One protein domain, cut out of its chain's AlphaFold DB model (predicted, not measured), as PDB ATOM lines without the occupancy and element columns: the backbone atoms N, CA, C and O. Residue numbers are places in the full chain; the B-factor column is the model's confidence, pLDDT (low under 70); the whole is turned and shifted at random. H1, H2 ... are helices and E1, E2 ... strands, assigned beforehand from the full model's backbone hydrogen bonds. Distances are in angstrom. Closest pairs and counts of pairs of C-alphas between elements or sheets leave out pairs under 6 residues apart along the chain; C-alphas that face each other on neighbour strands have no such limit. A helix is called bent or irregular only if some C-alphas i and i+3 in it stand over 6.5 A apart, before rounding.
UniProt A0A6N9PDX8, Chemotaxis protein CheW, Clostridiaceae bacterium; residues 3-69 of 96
ATOM      1  N   TRP A   3     -31.522 -35.587  89.289       86.19
ATOM      2  CA  TRP A   3     -32.244 -36.163  88.154       86.19
ATOM      3  C   TRP A   3     -31.431 -36.037  86.869       86.19
ATOM      4  O   TRP A   3     -30.364 -35.421  86.847       86.19
ATOM      5  N   ILE A   4     -31.924 -36.673  85.809       88.81
ATOM      6  CA  ILE A   4     -31.233 -36.792  84.528       88.81
ATOM      7  C   ILE A   4     -32.141 -36.240  83.440       88.81
ATOM      8  O   ILE A   4     -33.310 -36.616  83.361       88.81
ATOM      9  N   GLU A   5     -31.596 -35.373  82.595       86.38
ATOM     10  CA  GLU A   5     -32.288 -34.847  81.420       86.38
ATOM     11  C   GLU A   5     -31.448 -35.061  80.159       86.38
ATOM     12  O   GLU A   5     -30.223 -34.954  80.214       86.38
ATOM     13  N   PRO A   6     -32.064 -35.343  79.001       84.81
ATOM     14  CA  PRO A   6     -31.335 -35.371  77.740       84.81
ATOM     15  C   PRO A   6     -30.829 -33.969  77.376       84.81
ATOM     16  O   PRO A   6     -31.539 -32.973  77.553       84.81
ATOM     17  N   LEU A   7     -29.627 -33.870  76.800       84.56
ATOM     18  CA  LEU A   7     -29.157 -32.607  76.231       84.56
ATOM     19  C   LEU A   7     -29.835 -32.367  74.871       84.56
ATOM     20  O   LEU A   7     -29.365 -32.820  73.833       84.56
ATOM     21  N   VAL A   8     -30.959 -31.646  74.868       82.12
ATOM     22  CA  VAL A   8     -31.763 -31.429  73.645       82.12
ATOM     23  C   VAL A   8     -31.305 -30.212  72.835       82.12
ATOM     24  O   VAL A   8     -31.553 -30.126  71.633       82.12
ATOM     25  N   ARG A   9     -30.655 -29.231  73.475       81.44
ATOM     26  CA  ARG A   9     -30.197 -28.003  72.809       81.44
ATOM     27  C   ARG A   9     -28.735 -27.731  73.094       81.44
ATOM     28  O   ARG A   9     -28.223 -28.051  74.162       81.44
ATOM     29  N   ARG A  10     -28.087 -27.062  72.141       84.69
ATOM     30  CA  ARG A  10     -26.707 -26.612  72.295       84.69
ATOM     31  C   ARG A  10     -26.616 -25.554  73.408       84.69
ATOM     32  O   ARG A  10     -27.361 -24.575  73.343       84.69
ATOM     33  N   PRO A  11     -25.714 -25.716  74.393       89.25
ATOM     34  CA  PRO A  11     -25.480 -24.707  75.423       89.25
ATOM     35  C   PRO A  11     -24.943 -23.397  74.843       89.25
ATOM     36  O   PRO A  11     -24.211 -23.400  73.850       89.25
ATOM     37  N   THR A  12     -25.257 -22.279  75.496       92.19
ATOM     38  CA  THR A  12     -24.666 -20.978  75.166       92.19
ATOM     39  C   THR A  12     -23.252 -20.930  75.725       92.19
ATOM     40  O   THR A  12     -23.060 -21.072  76.930       92.19
ATOM     41  N   THR A  13     -22.254 -20.717  74.873       89.44
ATOM     42  CA  THR A  13     -20.853 -20.675  75.299       89.44
ATOM     43  C   THR A  13     -20.593 -19.502  76.247       89.44
ATOM     44  O   THR A  13     -21.056 -18.381  76.026       89.44
ATOM     45  N   ALA A  14     -19.829 -19.756  77.308       86.62
ATOM     46  CA  ALA A  14     -19.378 -18.726  78.235       86.62
ATOM     47  C   ALA A  14     -17.967 -18.269  77.834       86.62
ATOM     48  O   ALA A  14     -17.036 -19.066  77.774       86.62
ATOM     49  N   ALA A  15     -17.791 -16.984  77.527       88.94
ATOM     50  CA  ALA A  15     -16.473 -16.465  77.168       88.94
ATOM     51  C   ALA A  15     -15.510 -16.542  78.365       88.94
ATOM     52  O   ALA A  15     -15.893 -16.219  79.488       88.94
ATOM     53  N   ARG A  16     -14.243 -16.902  78.105       90.94
ATOM     54  CA  ARG A  16     -13.173 -17.026  79.120       90.94
ATOM     55  C   ARG A  16     -13.469 -18.046  80.228       90.94
ATOM     56  O   ARG A  16     -12.915 -17.935  81.320       90.94
ATOM     57  N   SER A  17     -14.340 -19.018  79.970       90.31
ATOM     58  CA  SER A  17     -14.553 -20.121  80.896       90.31
ATOM     59  C   SER A  17     -13.408 -21.138  80.807       90.31
ATOM     60  O   SER A  17     -12.784 -21.256  79.751       90.31
ATOM     61  N   PRO A  18     -13.137 -21.892  81.884       92.62
ATOM     62  CA  PRO A  18     -12.287 -23.078  81.806       92.62
ATOM     63  C   PRO A  18     -12.776 -24.064  80.736       92.62
ATOM     64  O   PRO A  18     -13.978 -24.140  80.480       92.62
ATOM     65  N   ASP A  19     -11.873 -24.873  80.180       90.12
ATOM     66  CA  ASP A  19     -12.175 -25.806  79.075       90.12
ATOM     67  C   ASP A  19     -13.245 -26.858  79.417       90.12
ATOM     68  O   ASP A  19     -13.975 -27.330  78.543       90.12
ATOM     69  N   HIS A  20     -13.365 -27.210  80.700       91.94
ATOM     70  CA  HIS A  20     -14.388 -28.132  81.191       91.94
ATOM     71  C   HIS A  20     -15.777 -27.487  81.304       91.94
ATOM     72  O   HIS A  20     -16.753 -28.190  81.543       91.94
ATOM     73  N   ILE A  21     -15.905 -26.166  81.155       93.06
ATOM     74  CA  ILE A  21     -17.204 -25.493  81.090       93.06
ATOM     75  C   ILE A  21     -17.654 -25.467  79.633       93.06
ATOM     76  O   ILE A  21     -17.068 -24.789  78.792       93.06
ATOM     77  N   ILE A  22     -18.745 -26.170  79.341       89.88
ATOM     78  CA  ILE A  22     -19.329 -26.207  77.994       89.88
ATOM     79  C   ILE A  22     -20.086 -24.908  77.708       89.88
ATOM     80  O   ILE A  22     -20.121 -24.419  76.578       89.88
ATOM     81  N   GLY A  23     -20.700 -24.343  78.746       92.44
ATOM     82  CA  GLY A  23     -21.484 -23.127  78.649       92.44
ATOM     83  C   GLY A  23     -22.588 -23.072  79.692       92.44
ATOM     84  O   GLY A  23     -22.523 -23.728  80.728       92.44
ATOM     85  N   VAL A  24     -23.615 -22.290  79.392       91.75
ATOM     86  CA  VAL A  24     -24.814 -22.139  80.211       91.75
ATOM     87  C   VAL A  24     -26.045 -22.628  79.465       91.75
ATOM     88  O   VAL A  24     -26.154 -22.499  78.243       91.75
ATOM     89  N   TYR A  25     -26.989 -23.177  80.214       87.00
ATOM     90  CA  TYR A  25     -28.234 -23.717  79.698       87.00
ATOM     91  C   TYR A  25     -29.415 -23.184  80.507       87.00
ATOM     92  O   TYR A  25     -29.392 -23.262  81.739       87.00
ATOM     93  N   PRO A  26     -30.443 -22.622  79.849       85.69
ATOM     94  CA  PRO A  26     -31.640 -22.183  80.537       85.69
ATOM     95  C   PRO A  26     -32.463 -23.406  80.951       85.69
ATOM     96  O   PRO A  26     -33.006 -24.118  80.107       85.69
ATOM     97  N   LEU A  27     -32.593 -23.619  82.256       79.06
ATOM     98  CA  LEU A  27     -33.430 -24.660  82.834       79.06
ATOM     99  C   LEU A  27     -34.337 -24.056  83.908       79.06
ATOM    100  O   LEU A  27     -33.873 -23.345  84.797       79.06
ATOM    101  N   HIS A  28     -35.646 -24.302  83.802       78.88
ATOM    102  CA  HIS A  28     -36.666 -23.774  84.723       78.88
ATOM    103  C   HIS A  28     -36.547 -22.260  85.003       78.88
ATOM    104  O   HIS A  28     -36.711 -21.804  86.132       78.88
ATOM    105  N   GLY A  29     -36.227 -21.467  83.974       82.12
ATOM    106  CA  GLY A  29     -36.092 -20.010  84.097       82.12
ATOM    107  C   GLY A  29     -34.805 -19.533  84.784       82.12
ATOM    108  O   GLY A  29     -34.665 -18.339  85.034       82.12
ATOM    109  N   LYS A  30     -33.855 -20.432  85.068       84.50
ATOM    110  CA  LYS A  30     -32.518 -20.108  85.581       84.50
ATOM    111  C   LYS A  30     -31.446 -20.531  84.581       84.50
ATOM    112  O   LYS A  30     -31.582 -21.547  83.907       84.50
ATOM    113  N   ASN A  31     -30.360 -19.768  84.508       88.44
ATOM    114  CA  ASN A  31     -29.178 -20.175  83.750       88.44
ATOM    115  C   ASN A  31     -28.329 -21.096  84.623       88.44
ATOM    116  O   ASN A  31     -27.872 -20.684  85.689       88.44
ATOM    117  N   ILE A  32     -28.132 -22.329  84.170       90.94
ATOM    118  CA  ILE A  32     -27.335 -23.343  84.857       90.94
ATOM    119  C   ILE A  32     -26.055 -23.577  84.066       90.94
ATOM    120  O   ILE A  32     -26.089 -23.644  82.838       90.94
ATOM    121  N   SER A  33     -24.921 -23.671  84.757       93.12
ATOM    122  CA  SER A  33     -23.634 -23.938  84.106       93.12
ATOM    123  C   SER A  33     -23.489 -25.428  83.817       93.12
ATOM    124  O   SER A  33     -23.636 -26.242  84.728       93.12
ATOM    125  N   ILE A  34     -23.169 -25.780  82.572       93.00
ATOM    126  CA  ILE A  34     -22.875 -27.157  82.169       93.00
ATOM    127  C   ILE A  34     -21.370 -27.394  82.242       93.00
ATOM    128  O   ILE A  34     -20.580 -26.721  81.572       93.00
ATOM    129  N   VAL A  35     -21.001 -28.410  83.010       93.19
ATOM    130  CA  VAL A  35     -19.638 -28.894  83.199       93.19
ATOM    131  C   VAL A  35     -19.475 -30.222  82.464       93.19
ATOM    132  O   VAL A  35     -20.205 -31.170  82.731       93.19
ATOM    133  N   ASP A  36     -18.513 -30.325  81.556       91.19
ATOM    134  CA  ASP A  36     -18.084 -31.604  80.996       91.19
ATOM    135  C   ASP A  36     -17.343 -32.399  82.076       91.19
ATOM    136  O   ASP A  36     -16.208 -32.067  82.431       91.19
ATOM    137  N   LEU A  37     -17.989 -33.436  82.619       91.81
ATOM    138  CA  LEU A  37     -17.403 -34.235  83.693       91.81
ATOM    139  C   LEU A  37     -16.185 -35.027  83.211       91.81
ATOM    140  O   LEU A  37     -15.215 -35.163  83.952       91.81
ATOM    141  N   GLY A  38     -16.211 -35.513  81.968       90.38
ATOM    142  CA  GLY A  38     -15.087 -36.228  81.373       90.38
ATOM    143  C   GLY A  38     -13.854 -35.331  81.291       90.38
ATOM    144  O   GLY A  38     -12.789 -35.688  81.790       90.38
ATOM    145  N   CYS A  39     -14.029 -34.126  80.748       91.12
ATOM    146  CA  CYS A  39     -12.974 -33.120  80.658       91.12
ATOM    147  C   CYS A  39     -12.479 -32.676  82.042       91.12
ATOM    148  O   CYS A  39     -11.270 -32.596  82.256       91.12
ATOM    149  N   LEU A  40     -13.388 -32.448  82.998       92.88
ATOM    150  CA  LEU A  40     -13.035 -32.086  84.376       92.88
ATOM    151  C   LEU A  40     -12.166 -33.160  85.053       92.88
ATOM    152  O   LEU A  40     -11.262 -32.825  85.815       92.88
ATOM    153  N   LEU A  41     -12.429 -34.437  84.766       92.88
ATOM    154  CA  LEU A  41     -11.676 -35.579  85.292       92.88
ATOM    155  C   LEU A  41     -10.431 -35.937  84.458       92.88
ATOM    156  O   LEU A  41      -9.693 -36.846  84.834       92.88
ATOM    157  N   GLY A  42     -10.168 -35.232  83.352       91.88
ATOM    158  CA  GLY A  42      -8.995 -35.445  82.500       91.88
ATOM    159  C   GLY A  42      -9.134 -36.565  81.460       91.88
ATOM    160  O   GLY A  42      -8.129 -37.002  80.901       91.88
ATOM    161  N   PHE A  43     -10.350 -37.036  81.174       87.75
ATOM    162  CA  PHE A  43     -10.594 -38.000  80.100       87.75
ATOM    163  C   PHE A  43     -10.534 -37.328  78.721       87.75
ATOM    164  O   PHE A  43     -10.997 -36.201  78.530       87.75
ATOM    165  N   GLN A  44      -9.979 -38.033  77.730       78.12
ATOM    166  CA  GLN A  44     -10.002 -37.573  76.341       78.12
ATOM    167  C   GLN A  44     -11.422 -37.661  75.778       78.12
ATOM    168  O   GLN A  44     -12.080 -38.692  75.896       78.12
ATOM    169  N   ARG A  45     -11.873 -36.598  75.100       68.69
ATOM    170  CA  ARG A  45     -13.110 -36.648  74.314       68.69
ATOM    171  C   ARG A  45     -12.913 -37.595  73.136       68.69
ATOM    172  O   ARG A  45     -12.146 -37.302  72.221       68.69
ATOM    173  N   THR A  46     -13.622 -38.715  73.133       58.53
ATOM    174  CA  THR A  46     -13.683 -39.597  71.969       58.53
ATOM    175  C   THR A  46     -14.633 -38.998  70.934       58.53
ATOM    176  O   THR A  46     -15.826 -38.855  71.187       58.53
ATOM    177  N   THR A  47     -14.125 -38.684  69.744       48.78
ATOM    178  CA  THR A  47     -14.896 -38.147  68.601       48.78
ATOM    179  C   THR A  47     -16.000 -39.088  68.096       48.78
ATOM    180  O   THR A  47     -16.871 -38.672  67.345       48.78
ATOM    181  N   SER A  48     -16.009 -40.345  68.552       46.78
ATOM    182  CA  SER A  48     -17.073 -41.330  68.318       46.78
ATOM    183  C   SER A  48     -18.400 -41.004  69.027       46.78
ATOM    184  O   SER A  48     -19.380 -41.713  68.811       46.78
ATOM    185  N   SER A  49     -18.452 -39.975  69.879       49.50
ATOM    186  CA  SER A  49     -19.630 -39.667  70.698       49.50
ATOM    187  C   SER A  49     -20.719 -38.865  69.969       49.50
ATOM    188  O   SER A  49     -21.679 -38.437  70.609       49.50
ATOM    189  N   GLU A  50     -20.588 -38.613  68.660       48.12
ATOM    190  CA  GLU A  50     -21.608 -37.887  67.879       48.12
ATOM    191  C   GLU A  50     -22.956 -38.635  67.813       48.12
ATOM    192  O   GLU A  50     -23.975 -38.040  67.472       48.12
ATOM    193  N   SER A  51     -22.980 -39.920  68.187       49.44
ATOM    194  CA  SER A  51     -24.171 -40.779  68.226       49.44
ATOM    195  C   SER A  51     -24.609 -41.216  69.630       49.44
ATOM    196  O   SER A  51     -25.669 -41.827  69.771       49.44
ATOM    197  N   SER A  52     -23.836 -40.920  70.677       55.72
ATOM    198  CA  SER A  52     -24.203 -41.246  72.061       55.72
ATOM    199  C   SER A  52     -25.079 -40.139  72.639       55.72
ATOM    200  O   SER A  52     -24.679 -38.976  72.668       55.72
ATOM    201  N   SER A  53     -26.281 -40.508  73.081       65.88
ATOM    202  CA  SER A  53     -27.262 -39.642  73.738       65.88
ATOM    203  C   SER A  53     -26.694 -39.043  75.025       65.88
ATOM    204  O   SER A  53     -26.918 -39.569  76.111       65.88
ATOM    205  N   GLN A  54     -25.945 -37.948  74.900       79.31
ATOM    206  CA  GLN A  54     -25.388 -37.245  76.045       79.31
ATOM    207  C   GLN A  54     -26.515 -36.735  76.947       79.31
ATOM    208  O   GLN A  54     -27.525 -36.189  76.484       79.31
ATOM    209  N   CYS A  55     -26.315 -36.879  78.250       86.50
ATOM    210  CA  CYS A  55     -27.285 -36.485  79.257       86.50
ATOM    211  C   CYS A  55     -26.677 -35.468  80.219       86.50
ATOM    212  O   CYS A  55     -25.470 -35.438  80.458       86.50
ATOM    213  N   LEU A  56     -27.544 -34.648  80.794       88.88
ATOM    214  CA  LEU A  56     -27.234 -33.739  81.879       88.88
ATOM    215  C   LEU A  56     -27.631 -34.394  83.200       88.88
ATOM    216  O   LEU A  56     -28.803 -34.696  83.429       88.88
ATOM    217  N   LEU A  57     -26.653 -34.591  84.078       91.19
ATOM    218  CA  LEU A  57     -26.870 -34.922  85.479       91.19
ATOM    219  C   LEU A  57     -27.067 -33.621  86.261       91.19
ATOM    220  O   LEU A  57     -26.144 -32.815  86.407       91.19
ATOM    221  N   MET A  58     -28.282 -33.428  86.762       87.69
ATOM    222  CA  MET A  58     -28.705 -32.227  87.470       87.69
ATOM    223  C   MET A  58     -28.658 -32.461  88.976       87.69
ATOM    224  O   MET A  58     -29.255 -33.418  89.469       87.69
ATOM    225  N   ILE A  59     -28.005 -31.560  89.713       84.50
ATOM    226  CA  ILE A  59     -28.018 -31.559  91.180       84.50
ATOM    227  C   ILE A  59     -28.775 -30.319  91.647       84.50
ATOM    228  O   ILE A  59     -28.359 -29.185  91.400       84.50
ATOM    229  N   GLU A  60     -29.896 -30.536  92.329       79.25
ATOM    230  CA  GLU A  60     -30.743 -29.453  92.823       79.25
ATOM    231  C   GLU A  60     -29.966 -28.457  93.692       79.25
ATOM    232  O   GLU A  60     -29.088 -28.834  94.467       79.25
ATOM    233  N   ASN A  61     -30.318 -27.174  93.583       79.50
ATOM    234  CA  ASN A  61     -29.770 -26.069  94.381       79.50
ATOM    235  C   ASN A  61     -28.260 -25.806  94.241       79.50
ATOM    236  O   ASN A  61     -27.719 -25.006  94.998       79.50
ATOM    237  N   THR A  62     -27.585 -26.401  93.255       83.69
ATOM    238  CA  THR A  62     -26.146 -26.164  93.032       83.69
ATOM    239  C   THR A  62     -25.851 -25.129  91.944       83.69
ATOM    240  O   THR A  62     -24.777 -24.535  91.937       83.69
ATOM    241  N   GLY A  63     -26.791 -24.893  91.019       86.38
ATOM    242  CA  GLY A  63     -26.572 -24.014  89.861       86.38
ATOM    243  C   GLY A  63     -25.618 -24.593  88.807       86.38
ATOM    244  O   GLY A  63     -25.248 -23.887  87.864       86.38
ATOM    245  N   ILE A  64     -25.257 -25.873  88.939       90.38
ATOM    246  CA  ILE A  64     -24.410 -26.608  88.000       90.38
ATOM    247  C   ILE A  64     -25.090 -27.898  87.543       90.38
ATOM    248  O   ILE A  64     -25.953 -28.457  88.226       90.38
ATOM    249  N   CYS A  65     -24.661 -28.392  86.394       92.19
ATOM    250  CA  CYS A  65     -24.976 -29.727  85.924       92.19
ATOM    251  C   CYS A  65     -23.800 -30.336  85.177       92.19
ATOM    252  O   CYS A  65     -22.943 -29.626  84.651       92.19
ATOM    253  N   PHE A  66     -23.763 -31.663  85.146       93.06
ATOM    254  CA  PHE A  66     -22.683 -32.407  84.519       93.06
ATOM    255  C   PHE A  66     -23.147 -33.015  83.204       93.06
ATOM    256  O   PHE A  66     -24.129 -33.750  83.182       93.06
ATOM    257  N   LEU A  67     -22.421 -32.745  82.123       91.38
ATOM    258  CA  LEU A  67     -22.535 -33.526  80.903       91.38
ATOM    259  C   LEU A  67     -21.879 -34.887  81.136       91.38
ATOM    260  O   LEU A  67     -20.707 -34.960  81.514       91.38
ATOM    261  N   VAL A  68     -22.640 -35.946  80.884       89.69
ATOM    262  CA  VAL A  68     -22.182 -37.333  80.941       89.69
ATOM    263  C   VAL A  68     -22.512 -38.046  79.635       89.69
ATOM    264  O   VAL A  68     -23.474 -37.702  78.947       89.69
ATOM    265  N   GLU A  69     -21.710 -39.052  79.298       84.94
ATOM    266  CA  GLU A  69     -21.905 -39.852  78.087       84.94
ATOM    267  C   GLU A  69     -23.207 -40.661  78.141       84.94
ATOM    268  O   GLU A  69     -23.957 -40.683  77.170       84.94
TER     269      GLU A  69
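This is residues 3 to 69 of the 96 residues of the protein "Chemotaxis protein CheW" of Clostridiaceae bacterium (UniProt A0A6N9PDX8). One strongly twisted, curled sheet of five strands makes the core, and the long stretch of residues 7 to 20 crosses from its edge E1 to its edge E2. The short helix H1 sits at the end of E3, while H2 lies away from the sheet. The 67 printed residues hold E1 E2 E3 H1 H2 E4 E5 along the chain, class mixed; the sheet's order is E1 E4 E5 E3 E2, also mixed. The whole is compact, radius of gyration of the C-alphas 11.5 A, spanning 33 by 26 by 19 A.

Find C-alpha 3 at (-32.244, -36.163, 88.154), where E1, residues 3 to 6, begins. Next come E2, residues 21 to 27, 16.3 A, and E3, residues 30 to 36, 19.0 A. H1, residues 37 to 40, and H2, residues 47 to 51, follow. E4 is residues 55 to 59; E5, residues 64 to 68, ends at (-22.182, -37.333, 80.941).

Look first at E1 and E4, antiparallel at 152 degrees, with N 5 and O 56 3.0 A apart. E4 and E5 form a hairpin, with N 57 and O 66 at 2.8 A. E5 and E3 are parallel at 40 degrees, N 35 and O 65 at 2.8 A. E2 and E3 form a hairpin, N 25 and O 32 at 2.8 A. H1 is on the sheet, over none of its strands, at a height of 6.4 A; its closest C-alphas to E5 are Leu 37 and Phe 66, 5.6 A. H2 is not on the sheet and is irregular, C-alphas 48 and 51 being 7.1 A apart. H1 is too short for an O i to N i+4 pair; H2 has 0 of 1 within hydrogen-bond range, and 0 of 2 O i to N i+3 pairs.

The C-alphas farthest apart, Ser 48 and Asn 61, are 32.8 A apart. The printed part has no cut; E1 to E2 is the long link. Residues 45 to 53 have pLDDT under 70.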